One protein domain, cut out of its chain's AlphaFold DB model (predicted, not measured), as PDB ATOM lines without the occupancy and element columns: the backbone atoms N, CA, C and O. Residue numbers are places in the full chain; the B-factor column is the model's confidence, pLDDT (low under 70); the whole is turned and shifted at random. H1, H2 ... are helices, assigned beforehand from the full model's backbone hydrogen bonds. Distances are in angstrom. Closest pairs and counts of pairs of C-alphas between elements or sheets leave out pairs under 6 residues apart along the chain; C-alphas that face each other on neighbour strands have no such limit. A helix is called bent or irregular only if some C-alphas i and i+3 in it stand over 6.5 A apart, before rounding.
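This is residues 327 to 417 of the 417 residues of the protein "CG15930" of Drosophila busckii (UniProt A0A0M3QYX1). One very long helix, H5, makes the length; its first part sits with the short helices H1, H2 and H4 and most of H3 in a small body, from which residues 393 to 417 stick out as an arm and residues 344 to 349, of which 348 to 349 belong to H3, also stand free. The 91 printed residues hold five named helices, H1 to H5 in order, and no named strand: all helix. The whole is only just loose, close to extended, with a radius of gyration of the C-alphas of 18.2 A and spans of 61 by 22 by 22 A.

Find C-alpha 375 at (-37.964, 103.353, 12.253); from there H5, residues 375 to 416, runs 60.8 A to C-alpha 416 at (13.583, 103.423, 44.444). It is irregular: C-alphas 376 and 379 are 7.7 A apart. H3, residues 348 to 358, measures 15.3 A; H1 is residues 327 to 330, H2 334 to 338, H4 361 to 364.

At Met 336 and Ala 383, the closest C-alphas at 7.1 A, H2 and H5 are close but not clearly touching. H4 and H5 are near each other, with 6 pairs of C-alphas within 10 A. H3 is close to H4 but not clearly touching, closest at C-alphas 358 and 364, 6.5 A. H1 and H3 are likewise close but not clearly touching, at C-alphas 327 and 358, 7.5 A. H3 and H5 are apart. Every O i to N i+4 pair is within hydrogen-bond range in H2 and H3, 36 of 38 in H5; H1 and H4 are too short for one.

The printed part has no cut and no long link; residue 417, the chain's last, is under pLDDT 70.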
ATOM      1  N   LEU A 327     -23.500 101.035  33.228       92.69
ATOM      2  CA  LEU A 327     -24.071 101.403  31.931       92.69
ATOM      3  C   LEU A 327     -25.518 101.900  32.052       92.69
ATOM      4  O   LEU A 327     -25.855 102.927  31.472       92.69
ATOM      5  N   ARG A 328     -26.328 101.268  32.909       95.12
ATOM      6  CA  ARG A 328     -27.683 101.738  33.248       95.12
ATOM      7  C   ARG A 328     -27.739 102.970  34.153       95.12
ATOM      8  O   ARG A 328     -28.807 103.526  34.367       95.12
ATOM      9  N   GLU A 329     -26.600 103.422  34.671       95.00
ATOM     10  CA  GLU A 329     -26.467 104.735  35.313       95.00
ATOM     11  C   GLU A 329     -26.186 105.838  34.274       95.00
ATOM     12  O   GLU A 329     -26.348 107.020  34.563       95.00
ATOM     13  N   LEU A 330     -25.719 105.461  33.076       95.12
ATOM     14  CA  LEU A 330     -25.394 106.360  31.967       95.12
ATOM     15  C   LEU A 330     -26.515 106.441  30.922       95.12
ATOM     16  O   LEU A 330     -26.695 107.501  30.326       95.12
ATOM     17  N   LEU A 331     -27.221 105.330  30.683       95.88
ATOM     18  CA  LEU A 331     -28.248 105.180  29.654       95.88
ATOM     19  C   LEU A 331     -29.509 104.468  30.198       95.88
ATOM     20  O   LEU A 331     -29.358 103.462  30.895       95.88
ATOM     21  N   PRO A 332     -30.729 104.911  29.834       97.00
ATOM     22  CA  PRO A 332     -31.000 106.105  29.027       97.00
ATOM     23  C   PRO A 332     -30.556 107.383  29.754       97.00
ATOM     24  O   PRO A 332     -30.493 107.422  30.986       97.00
ATOM     25  N   THR A 333     -30.169 108.413  28.996       97.44
ATOM     26  CA  THR A 333     -29.829 109.706  29.605       97.44
ATOM     27  C   THR A 333     -31.097 110.386  30.116       97.44
ATOM     28  O   THR A 333     -32.202 110.087  29.660       97.44
ATOM     29  N   PHE A 334     -30.948 111.352  31.023       97.62
ATOM     30  CA  PHE A 334     -32.077 112.201  31.402       97.62
ATOM     31  C   PHE A 334     -32.675 112.908  30.184       97.62
ATOM     32  O   PHE A 334     -33.885 112.879  30.025       97.62
ATOM     33  N   ASP A 335     -31.857 113.436  29.272       96.19
ATOM     34  CA  ASP A 335     -32.360 114.102  28.063       96.19
ATOM     35  C   ASP A 335     -33.222 113.166  27.193       96.19
ATOM     36  O   ASP A 335     -34.263 113.585  26.696       96.19
ATOM     37  N   MET A 336     -32.851 111.883  27.060       96.94
ATOM     38  CA  MET A 336     -33.666 110.887  26.343       96.94
ATOM     39  C   MET A 336     -35.026 110.655  27.015       96.94
ATOM     40  O   MET A 336     -36.028 110.486  26.318       96.94
ATOM     41  N   LEU A 337     -35.066 110.641  28.351       97.00
ATOM     42  CA  LEU A 337     -36.299 110.465  29.124       97.00
ATOM     43  C   LEU A 337     -37.188 111.719  29.069       97.00
ATOM     44  O   LEU A 337     -38.395 111.617  28.853       97.00
ATOM     45  N   GLU A 338     -36.595 112.903  29.225       96.38
ATOM     46  CA  GLU A 338     -37.293 114.195  29.214       96.38
ATOM     47  C   GLU A 338     -37.861 114.533  27.830       96.38
ATOM     48  O   GLU A 338     -38.923 115.141  27.732       96.38
ATOM     49  N   ALA A 339     -37.189 114.102  26.760       94.69
ATOM     50  CA  ALA A 339     -37.673 114.237  25.388       94.69
ATOM     51  C   ALA A 339     -38.583 113.077  24.933       94.69
ATOM     52  O   ALA A 339     -39.024 113.073  23.787       94.69
ATOM     53  N   GLN A 340     -38.866 112.096  25.805       93.81
ATOM     54  CA  GLN A 340     -39.654 110.890  25.487       93.81
ATOM     55  C   GLN A 340     -39.140 110.117  24.259       93.81
ATOM     56  O   GLN A 340     -39.906 109.468  23.549       93.81
ATOM     57  N   LEU A 341     -37.824 110.149  24.026       93.31
ATOM     58  CA  LEU A 341     -37.163 109.315  23.013       93.31
ATOM     59  C   LEU A 341     -37.075 107.860  23.479       93.31
ATOM     60  O   LEU A 341     -37.004 106.933  22.677       93.31
ATOM     61  N   PHE A 342     -37.058 107.675  24.796       92.38
ATOM     62  CA  PHE A 342     -37.155 106.380  25.435       92.38
ATOM     63  C   PHE A 342     -38.621 106.104  25.809       92.38
ATOM     64  O   PHE A 342     -39.206 106.920  26.527       92.38
ATOM     65  N   PRO A 343     -39.229 104.990  25.364       86.81
ATOM     66  CA  PRO A 343     -40.623 104.674  25.669       86.81
ATOM     67  C   PRO A 343     -40.883 104.623  27.177       86.81
ATOM     68  O   PRO A 343     -40.245 103.842  27.884       86.81
ATOM     69  N   THR A 344     -41.836 105.418  27.678       84.12
ATOM     70  CA  THR A 344     -42.299 105.351  29.073       84.12
ATOM     71  C   THR A 344     -43.837 105.311  29.139       84.12
ATOM     72  O   THR A 344     -44.472 106.162  28.520       84.12
ATOM     73  N   PRO A 345     -44.461 104.353  29.862       81.44
ATOM     74  CA  PRO A 345     -43.839 103.233  30.573       81.44
ATOM     75  C   PRO A 345     -43.163 102.247  29.610       81.44
ATOM     76  O   PRO A 345     -43.644 101.997  28.509       81.44
ATOM     77  N   THR A 346     -42.025 101.701  30.029       85.50
ATOM     78  CA  THR A 346     -41.232 100.783  29.208       85.50
ATOM     79  C   THR A 346     -41.717  99.350  29.393       85.50
ATOM     80  O   THR A 346     -42.027  98.937  30.512       85.50
ATOM     81  N   SER A 347     -41.781  98.577  28.307       91.50
ATOM     82  CA  SER A 347     -42.020  97.137  28.392       91.50
ATOM     83  C   SER A 347     -40.721  96.395  28.712       91.50
ATOM     84  O   SER A 347     -39.643  96.784  28.268       91.50
ATOM     85  N   GLU A 348     -40.824  95.275  29.424       92.75
ATOM     86  CA  GLU A 348     -39.677  94.391  29.691       92.75
ATOM     87  C   GLU A 348     -38.996  93.921  28.389       92.75
ATOM     88  O   GLU A 348     -37.779  93.768  28.330       92.75
ATOM     89  N   ALA A 349     -39.775  93.710  27.322       92.56
ATOM     90  CA  ALA A 349     -39.245  93.345  26.009       92.56
ATOM     91  C   ALA A 349     -38.335  94.444  25.439       92.56
ATOM     92  O   ALA A 349     -37.245  94.147  24.951       92.56
ATOM     93  N   PHE A 350     -38.752  95.707  25.558       93.19
ATOM     94  CA  PHE A 350     -37.955  96.839  25.103       93.19
ATOM     95  C   PHE A 350     -36.706  97.050  25.966       93.19
ATOM     96  O   PHE A 350     -35.635  97.303  25.423       93.19
ATOM     97  N   GLU A 351     -36.798  96.903  27.293       94.56
ATOM     98  CA  GLU A 351     -35.619  96.983  28.173       94.56
ATOM     99  C   GLU A 351     -34.548  95.953  27.783       94.56
ATOM    100  O   GLU A 351     -33.366  96.292  27.694       94.56
ATOM    101  N   LYS A 352     -34.961  94.717  27.464       93.69
ATOM    102  CA  LYS A 352     -34.065  93.650  26.988       93.69
ATOM    103  C   LYS A 352     -33.444  93.959  25.630       93.69
ATOM    104  O   LYS A 352     -32.246  93.745  25.450       93.69
ATOM    105  N   GLU A 353     -34.224  94.472  24.680       92.56
ATOM    106  CA  GLU A 353     -33.692  94.921  23.386       92.56
ATOM    107  C   GLU A 353     -32.664  96.041  23.590       92.56
ATOM    108  O   GLU A 353     -31.557  96.012  23.042       92.56
ATOM    109  N   PHE A 354     -32.983  96.994  24.463       94.38
ATOM    110  CA  PHE A 354     -32.093  98.092  24.792       94.38
ATOM    111  C   PHE A 354     -30.825  97.624  25.522       94.38
ATOM    112  O   PHE A 354     -29.745  98.161  25.268       94.38
ATOM    113  N   ASP A 355     -30.911  96.619  26.401       94.50
ATOM    114  CA  ASP A 355     -29.740  95.991  27.031       94.50
ATOM    115  C   ASP A 355     -28.839  95.364  25.964       94.50
ATOM    116  O   ASP A 355     -27.633  95.622  25.944       94.50
ATOM    117  N   ALA A 356     -29.421  94.582  25.048       92.81
ATOM    118  CA  ALA A 356     -28.686  93.911  23.979       92.81
ATOM    119  C   ALA A 356     -27.888  94.908  23.127       92.81
ATOM    120  O   ALA A 356     -26.768  94.616  22.708       92.81
ATOM    121  N   ILE A 357     -28.423  96.116  22.937       92.12
ATOM    122  CA  ILE A 357     -27.724  97.210  22.269       92.12
ATOM    123  C   ILE A 357     -26.563  97.726  23.121       92.12
ATOM    124  O   ILE A 357     -25.407  97.671  22.683       92.12
ATOM    125  N   ILE A 358     -26.841  98.241  24.323       93.19
ATOM    126  CA  ILE A 358     -25.847  99.037  25.056       93.19
ATOM    127  C   ILE A 358     -24.746  98.192  25.708       93.19
ATOM    128  O   ILE A 358     -23.650  98.698  25.951       93.19
ATOM    129  N   PHE A 359     -25.023  96.913  25.975       91.94
ATOM    130  CA  PHE A 359     -24.051  95.956  26.497       91.94
ATOM    131  C   PHE A 359     -23.300  95.212  25.383       91.94
ATOM    132  O   PHE A 359     -22.344  94.493  25.680       91.94
ATOM    133  N   SER A 360     -23.662  95.402  24.107       92.25
ATOM    134  CA  SER A 360     -22.912  94.805  22.998       92.25
ATOM    135  C   SER A 360     -21.475  95.328  22.940       92.25
ATOM    136  O   SER A 360     -21.194  96.513  23.156       92.25
ATOM    137  N   SER A 361     -20.540  94.450  22.568       88.94
ATOM    138  CA  SER A 361     -19.146  94.839  22.338       88.94
ATOM    139  C   SER A 361     -19.019  95.900  21.241       88.94
ATOM    140  O   SER A 361     -18.248  96.848  21.390       88.94
ATOM    141  N   ARG A 362     -19.840  95.796  20.192       91.69
ATOM    142  CA  ARG A 362     -19.881  96.746  19.073       91.69
ATOM    143  C   ARG A 362     -20.208  98.162  19.540       91.69
ATOM    144  O   ARG A 362     -19.514  99.106  19.169       91.69
ATOM    145  N   PHE A 363     -21.232  98.318  20.376       90.31
ATOM    146  CA  PHE A 363     -21.594  99.625  20.914       90.31
ATOM    147  C   PHE A 363     -20.539 100.114  21.909       90.31
ATOM    148  O   PHE A 363     -20.009 101.214  21.781       90.31
ATOM    149  N   TYR A 364     -20.186  99.281  22.887       79.88
ATOM    150  CA  TYR A 364     -19.417  99.734  24.039       79.88
ATOM    151  C   TYR A 364     -17.897  99.829  23.804       79.88
ATOM    152  O   TYR A 364     -17.246 100.777  24.259       79.88
ATOM    153  N   TYR A 365     -17.308  98.840  23.129       82.00
ATOM    154  CA  TYR A 365     -15.862  98.766  22.892       82.00
ATOM    155  C   TYR A 365     -15.450  99.405  21.576       82.00
ATOM    156  O   TYR A 365     -14.470 100.161  21.560       82.00
ATOM    157  N   ASP A 366     -16.200  99.121  20.515       89.38
ATOM    158  CA  ASP A 366     -15.872  99.587  19.167       89.38
ATOM    159  C   ASP A 366     -16.470 100.969  18.873       89.38
ATOM    160  O   ASP A 366     -16.070 101.631  17.912       89.38
ATOM    161  N   TYR A 367     -17.354 101.459  19.751       91.50
ATOM    162  CA  TYR A 367     -18.061 102.731  19.608       91.50
ATOM    163  C   TYR A 367     -18.825 102.818  18.285       91.50
ATOM    164  O   TYR A 367     -18.817 103.862  17.627       91.50
ATOM    165  N   LEU A 368     -19.449 101.711  17.880       92.00
ATOM    166  CA  LEU A 368     -20.304 101.668  16.705       92.00
ATOM    167  C   LEU A 368     -21.728 102.085  17.086       92.00
ATOM    168  O   LEU A 368     -22.313 101.477  17.986       92.00
ATOM    169  N   PRO A 369     -22.303 103.085  16.395       89.06
ATOM    170  CA  PRO A 369     -23.699 103.446  16.566       89.06
ATOM    171  C   PRO A 369     -24.619 102.236  16.363       89.06
ATOM    172  O   PRO A 369     -24.372 101.425  15.458       89.06
ATOM    173  N   PRO A 370     -25.674 102.094  17.178       88.06
ATOM    174  CA  PRO A 370     -26.627 101.019  17.000       88.06
ATOM    175  C   PRO A 370     -27.467 101.273  15.748       88.06
ATOM    176  O   PRO A 370     -27.697 102.419  15.365       88.06
ATOM    177  N   LYS A 371     -27.937 100.195  15.121       86.12
ATOM    178  CA  LYS A 371     -28.967 100.259  14.082       86.12
ATOM    179  C   LYS A 371     -30.235  99.657  14.659       86.12
ATOM    180  O   LYS A 371     -30.271  98.452  14.899       86.12
ATOM    181  N   LEU A 372     -31.224 100.498  14.929       86.25
ATOM    182  CA  LEU A 372     -32.518 100.065  15.440       86.25
ATOM    183  C   LEU A 372     -33.389  99.647  14.256       86.25
ATOM    184  O   LEU A 372     -33.485 100.374  13.271       86.25
ATOM    185  N   ALA A 373     -33.999  98.463  14.340       83.56
ATOM    186  CA  ALA A 373     -34.852  97.954  13.265       83.56
ATOM    187  C   ALA A 373     -36.156  98.757  13.142       83.56
ATOM    188  O   ALA A 373     -36.692  98.916  12.048       83.56
ATOM    189  N   ASN A 374     -36.656  99.278  14.265       85.38
ATOM    190  CA  ASN A 374     -37.880 100.059  14.308       85.38
ATOM    191  C   ASN A 374     -37.615 101.521  13.876       85.38
ATOM    192  O   ASN A 374     -36.943 102.252  14.613       85.38
ATOM    193  N   PRO A 375     -38.176 101.989  12.741       86.50
ATOM    194  CA  PRO A 375     -37.964 103.353  12.253       86.50
ATOM    195  C   PRO A 375     -38.537 104.425  13.191       86.50
ATOM    196  O   PRO A 375     -38.037 105.548  13.210       86.50
ATOM    197  N   PHE A 376     -39.521 104.089  14.032       86.25
ATOM    198  CA  PHE A 376     -40.065 105.011  15.033       86.25
ATOM    199  C   PHE A 376     -39.082 105.310  16.176       86.25
ATOM    200  O   PHE A 376     -39.310 106.231  16.954       86.25
ATOM    201  N   LEU A 377     -37.968 104.574  16.269       90.06
ATOM    202  CA  LEU A 377     -36.891 104.816  17.233       90.06
ATOM    203  C   LEU A 377     -35.718 105.604  16.629       90.06
ATOM    204  O   LEU A 377     -34.645 105.669  17.229       90.06
ATOM    205  N   TYR A 378     -35.894 106.209  15.453       91.69
ATOM    206  CA  TYR A 378     -34.840 106.966  14.774       91.69
ATOM    207  C   TYR A 378     -34.227 108.064  15.660       91.69
ATOM    208  O   TYR A 378     -33.006 108.171  15.764       91.69
ATOM    209  N   GLU A 379     -35.055 108.821  16.382       92.31
ATOM    210  CA  GLU A 379     -34.563 109.868  17.284       92.31
ATOM    211  C   GLU A 379     -33.781 109.301  18.478       92.31
ATOM    212  O   GLU A 379     -32.756 109.857  18.880       92.31
ATOM    213  N   LEU A 380     -34.186 108.138  19.002       94.25
ATOM    214  CA  LEU A 380     -33.415 107.428  20.023       94.25
ATOM    215  C   LEU A 380     -32.057 106.972  19.472       94.25
ATOM    216  O   LEU A 380     -31.039 107.115  20.149       94.25
ATOM    217  N   GLN A 381     -32.017 106.460  18.240       94.88
ATOM    218  CA  GLN A 381     -30.771 106.075  17.576       94.88
ATOM    219  C   GLN A 381     -29.826 107.273  17.411       94.88
ATOM    220  O   GLN A 381     -28.630 107.160  17.702       94.88
ATOM    221  N   ASN A 382     -30.347 108.429  16.991       95.19
ATOM    222  CA  ASN A 382     -29.571 109.663  16.867       95.19
ATOM    223  C   ASN A 382     -29.026 110.111  18.225       95.19
ATOM    224  O   ASN A 382     -27.834 110.399  18.348       95.19
ATOM    225  N   ALA A 383     -29.865 110.092  19.263       95.44
ATOM    226  CA  ALA A 383     -29.458 110.435  20.619       95.44
ATOM    227  C   ALA A 383     -28.368 109.485  21.151       95.44
ATOM    228  O   ALA A 383     -27.387 109.939  21.745       95.44
ATOM    229  N   LEU A 384     -28.484 108.175  20.900       95.62
ATOM    230  CA  LEU A 384     -27.467 107.185  21.274       95.62
ATOM    231  C   LEU A 384     -26.153 107.409  20.526       95.62
ATOM    232  O   LEU A 384     -25.084 107.307  21.126       95.62
ATOM    233  N   THR A 385     -26.226 107.749  19.241       94.94
ATOM    234  CA  THR A 385     -25.058 108.059  18.405       94.94
ATOM    235  C   THR A 385     -24.318 109.286  18.934       94.94
ATOM    236  O   THR A 385     -23.117 109.222  19.203       94.94
ATOM    237  N   ALA A 386     -25.045 110.380  19.183       94.88
ATOM    238  CA  ALA A 386     -24.485 111.611  19.735       94.88
ATOM    239  C   ALA A 386     -23.868 111.390  21.129       94.88
ATOM    240  O   ALA A 386     -22.768 111.872  21.424       94.88
ATOM    241  N   TRP A 387     -24.543 110.611  21.981       95.12
ATOM    242  CA  TRP A 387     -24.014 110.221  23.285       95.12
ATOM    243  C   TRP A 387     -22.721 109.407  23.152       95.12
ATOM    244  O   TRP A 387     -21.743 109.681  23.855       95.12
ATOM    245  N   LEU A 388     -22.684 108.439  22.231       94.75
ATOM    246  CA  LEU A 388     -21.544 107.548  22.030       94.75
ATOM    247  C   LEU A 388     -20.297 108.312  21.576       94.75
ATOM    248  O   LEU A 388     -19.200 108.040  22.070       94.75
ATOM    249  N   ASP A 389     -20.456 109.322  20.722       93.00
ATOM    250  CA  ASP A 389     -19.362 110.197  20.295       93.00
ATOM    251  C   ASP A 389     -18.752 110.981  21.461       93.00
ATOM    252  O   ASP A 389     -17.523 111.048  21.613       93.00
ATOM    253  N   LYS A 390     -19.599 111.549  22.330       92.19
ATOM    254  CA  LYS A 390     -19.157 112.234  23.556       92.19
ATOM    255  C   LYS A 390     -18.469 111.250  24.506       92.19
ATOM    256  O   LYS A 390     -17.376 111.531  25.012       92.19
ATOM    257  N   TYR A 391     -19.065 110.076  24.709       91.25
ATOM    258  CA  TYR A 391     -18.535 109.031  25.580       91.25
ATOM    259  C   TYR A 391     -17.169 108.523  25.103       91.25
ATOM    260  O   TYR A 391     -16.230 108.437  25.900       91.25
ATOM    261  N   LYS A 392     -17.009 108.272  23.798       92.38
ATOM    262  CA  LYS A 392     -15.752 107.854  23.164       92.38
ATOM    263  C   LYS A 392     -14.630 108.850  23.430       92.38
ATOM    264  O   LYS A 392     -13.566 108.449  23.908       92.38
ATOM    265  N   LYS A 393     -14.868 110.142  23.176       90.25
ATOM    266  CA  LYS A 393     -13.881 111.215  23.404       90.25
ATOM    267  C   LYS A 393     -13.437 111.256  24.870       90.25
ATOM    268  O   LYS A 393     -12.238 111.216  25.161       90.25
ATOM    269  N   ASN A 394     -14.398 111.231  25.795       86.94
ATOM    270  CA  ASN A 394     -14.127 111.242  27.234       86.94
ATOM    271  C   ASN A 394     -13.352 109.995  27.683       86.94
ATOM    272  O   ASN A 394     -12.372 110.092  28.427       86.94
ATOM    273  N   ASN A 395     -13.744 108.813  27.200       86.12
ATOM    274  CA  ASN A 395     -13.107 107.561  27.585       86.12
ATOM    275  C   ASN A 395     -11.682 107.442  27.026       86.12
ATOM    276  O   ASN A 395     -10.782 106.973  27.722       86.12
ATOM    277  N   GLN A 396     -11.443 107.900  25.795       87.50
ATOM    278  CA  GLN A 396     -10.102 107.951  25.209       87.50
ATOM    279  C   GLN A 396      -9.186 108.918  25.969       87.50
ATOM    280  O   GLN A 396      -8.046 108.554  26.267       87.50
ATOM    281  N   SER A 397      -9.683 110.105  26.332       86.44
ATOM    282  CA  SER A 397      -8.946 111.067  27.166       86.44
ATOM    283  C   SER A 397      -8.528 110.441  28.501       86.44
ATOM    284  O   SER A 397      -7.344 110.414  28.847       86.44
ATOM    285  N   TRP A 398      -9.469 109.800  29.199       83.50
ATOM    286  CA  TRP A 398      -9.184 109.105  30.454       83.50
ATOM    287  C   TRP A 398      -8.188 107.945  30.288       83.50
ATOM    288  O   TRP A 398      -7.263 107.802  31.089       83.50
ATOM    289  N   ARG A 399      -8.302 107.134  29.224       85.06
ATOM    290  CA  ARG A 399      -7.340 106.051  28.936       85.06
ATOM    291  C   ARG A 399      -5.918 106.587  28.734       85.06
ATOM    292  O   ARG A 399      -4.966 105.939  29.173       85.06
ATOM    293  N   ARG A 400      -5.753 107.757  28.103       86.94
ATOM    294  CA  ARG A 400      -4.442 108.421  27.963       86.94
ATOM    295  C   ARG A 400      -3.888 108.834  29.330       86.94
ATOM    296  O   ARG A 400      -2.753 108.480  29.643       86.94
ATOM    297  N   GLN A 401      -4.701 109.478  30.168       84.19
ATOM    298  CA  GLN A 401      -4.310 109.869  31.533       84.19
ATOM    299  C   GLN A 401      -3.919 108.659  32.395       84.19
ATOM    300  O   GLN A 401      -2.907 108.688  33.093       84.19
ATOM    301  N   MET A 402      -4.679 107.562  32.306       85.38
ATOM    302  CA  MET A 402      -4.360 106.304  32.984       85.38
ATOM    303  C   MET A 402      -2.982 105.773  32.575       85.38
ATOM    304  O   MET A 402      -2.179 105.418  33.439       85.38
ATOM    305  N   ARG A 403      -2.707 105.685  31.266       87.62
ATOM    306  CA  ARG A 403      -1.420 105.185  30.751       87.62
ATOM    307  C   ARG A 403      -0.256 106.051  31.235       87.62
ATOM    308  O   ARG A 403       0.757 105.500  31.656       87.62
ATOM    309  N   ALA A 404      -0.430 107.374  31.250       86.94
ATOM    310  CA  ALA A 404       0.565 108.310  31.766       86.94
ATOM    311  C   ALA A 404       0.857 108.080  33.262       86.94
ATOM    312  O   ALA A 404       2.014 107.886  33.631       86.94
ATOM    313  N   LYS A 405      -0.182 107.994  34.109       85.62
ATOM    314  CA  LYS A 405      -0.027 107.725  35.552       85.62
ATOM    315  C   LYS A 405       0.638 106.372  35.830       85.62
ATOM    316  O   LYS A 405       1.511 106.288  36.689       85.62
ATOM    317  N   LYS A 406       0.276 105.319  35.082       85.81
ATOM    318  CA  LYS A 406       0.939 104.002  35.176       85.81
ATOM    319  C   LYS A 406       2.428 104.089  34.847       85.81
ATOM    320  O   LYS A 406       3.246 103.531  35.574       85.81
ATOM    321  N   ALA A 407       2.782 104.792  33.772       87.81
ATOM    322  CA  ALA A 407       4.174 104.970  33.377       87.81
ATOM    323  C   ALA A 407       4.969 105.771  34.424       87.81
ATOM    324  O   ALA A 407       6.119 105.437  34.705       87.81
ATOM    325  N   GLU A 408       4.363 106.791  35.036       87.44
ATOM    326  CA  GLU A 408       4.980 107.570  36.114       87.44
ATOM    327  C   GLU A 408       5.234 106.720  37.369       87.44
ATOM    328  O   GLU A 408       6.331 106.755  37.926       87.44
ATOM    329  N   GLN A 409       4.259 105.904  37.782       84.25
ATOM    330  CA  GLN A 409       4.407 104.982  38.914       84.25
ATOM    331  C   GLN A 409       5.519 103.953  38.671       84.25
ATOM    332  O   GLN A 409       6.364 103.756  39.542       84.25
ATOM    333  N   ALA A 410       5.581 103.369  37.471       85.69
ATOM    334  CA  ALA A 410       6.642 102.434  37.100       85.69
ATOM    335  C   ALA A 410       8.033 103.097  37.108       85.69
ATOM    336  O   ALA A 410       9.009 102.489  37.545       85.69
ATOM    337  N   LYS A 411       8.137 104.361  36.669       87.44
ATOM    338  CA  LYS A 411       9.388 105.138  36.741       87.44
ATOM    339  C   LYS A 411       9.812 105.426  38.181       87.44
ATOM    340  O   LYS A 411      11.001 105.352  38.466       87.44
ATOM    341  N   LYS A 412       8.872 105.749  39.077       84.56
ATOM    342  CA  LYS A 412       9.162 105.968  40.506       84.56
ATOM    343  C   LYS A 412       9.664 104.687  41.172       84.56
ATOM    344  O   LYS A 412      10.690 104.736  41.831       84.56
ATOM    345  N   GLN A 413       9.014 103.553  40.907       79.31
ATOM    346  CA  GLN A 413       9.426 102.248  41.437       79.31
ATOM    347  C   GLN A 413      10.837 101.847  40.987       79.31
ATOM    348  O   GLN A 413      11.624 101.406  41.812       79.31
ATOM    349  N   ARG A 414      11.186 102.081  39.713       82.12
ATOM    350  CA  ARG A 414      12.535 101.819  39.174       82.12
ATOM    351  C   ARG A 414      13.632 102.743  39.711       82.12
ATOM    352  O   ARG A 414      14.796 102.448  39.500       82.12
ATOM    353  N   ARG A 415      13.281 103.893  40.294       80.00
ATOM    354  CA  ARG A 415      14.239 104.830  40.913       80.00
ATOM    355  C   ARG A 415      14.445 104.558  42.404       80.00
ATOM    356  O   ARG A 415      15.388 105.085  42.977       80.00
ATOM    357  N   SER A 416      13.530 103.816  43.028       71.56
ATOM    358  CA  SER A 416      13.583 103.423  44.444       71.56
ATOM    359  C   SER A 416      14.179 102.030  44.679       71.56
ATOM    360  O   SER A 416      14.405 101.667  45.827       71.56
ATOM    361  N   THR A 417      14.371 101.256  43.610       59.56
ATOM    362  CA  THR A 417      15.149 100.007  43.549       59.56
ATOM    363  C   THR A 417      16.490 100.299  42.915       59.56
ATOM    364  O   THR A 417      17.495  99.746  43.396       59.56
TER     365      THR A 417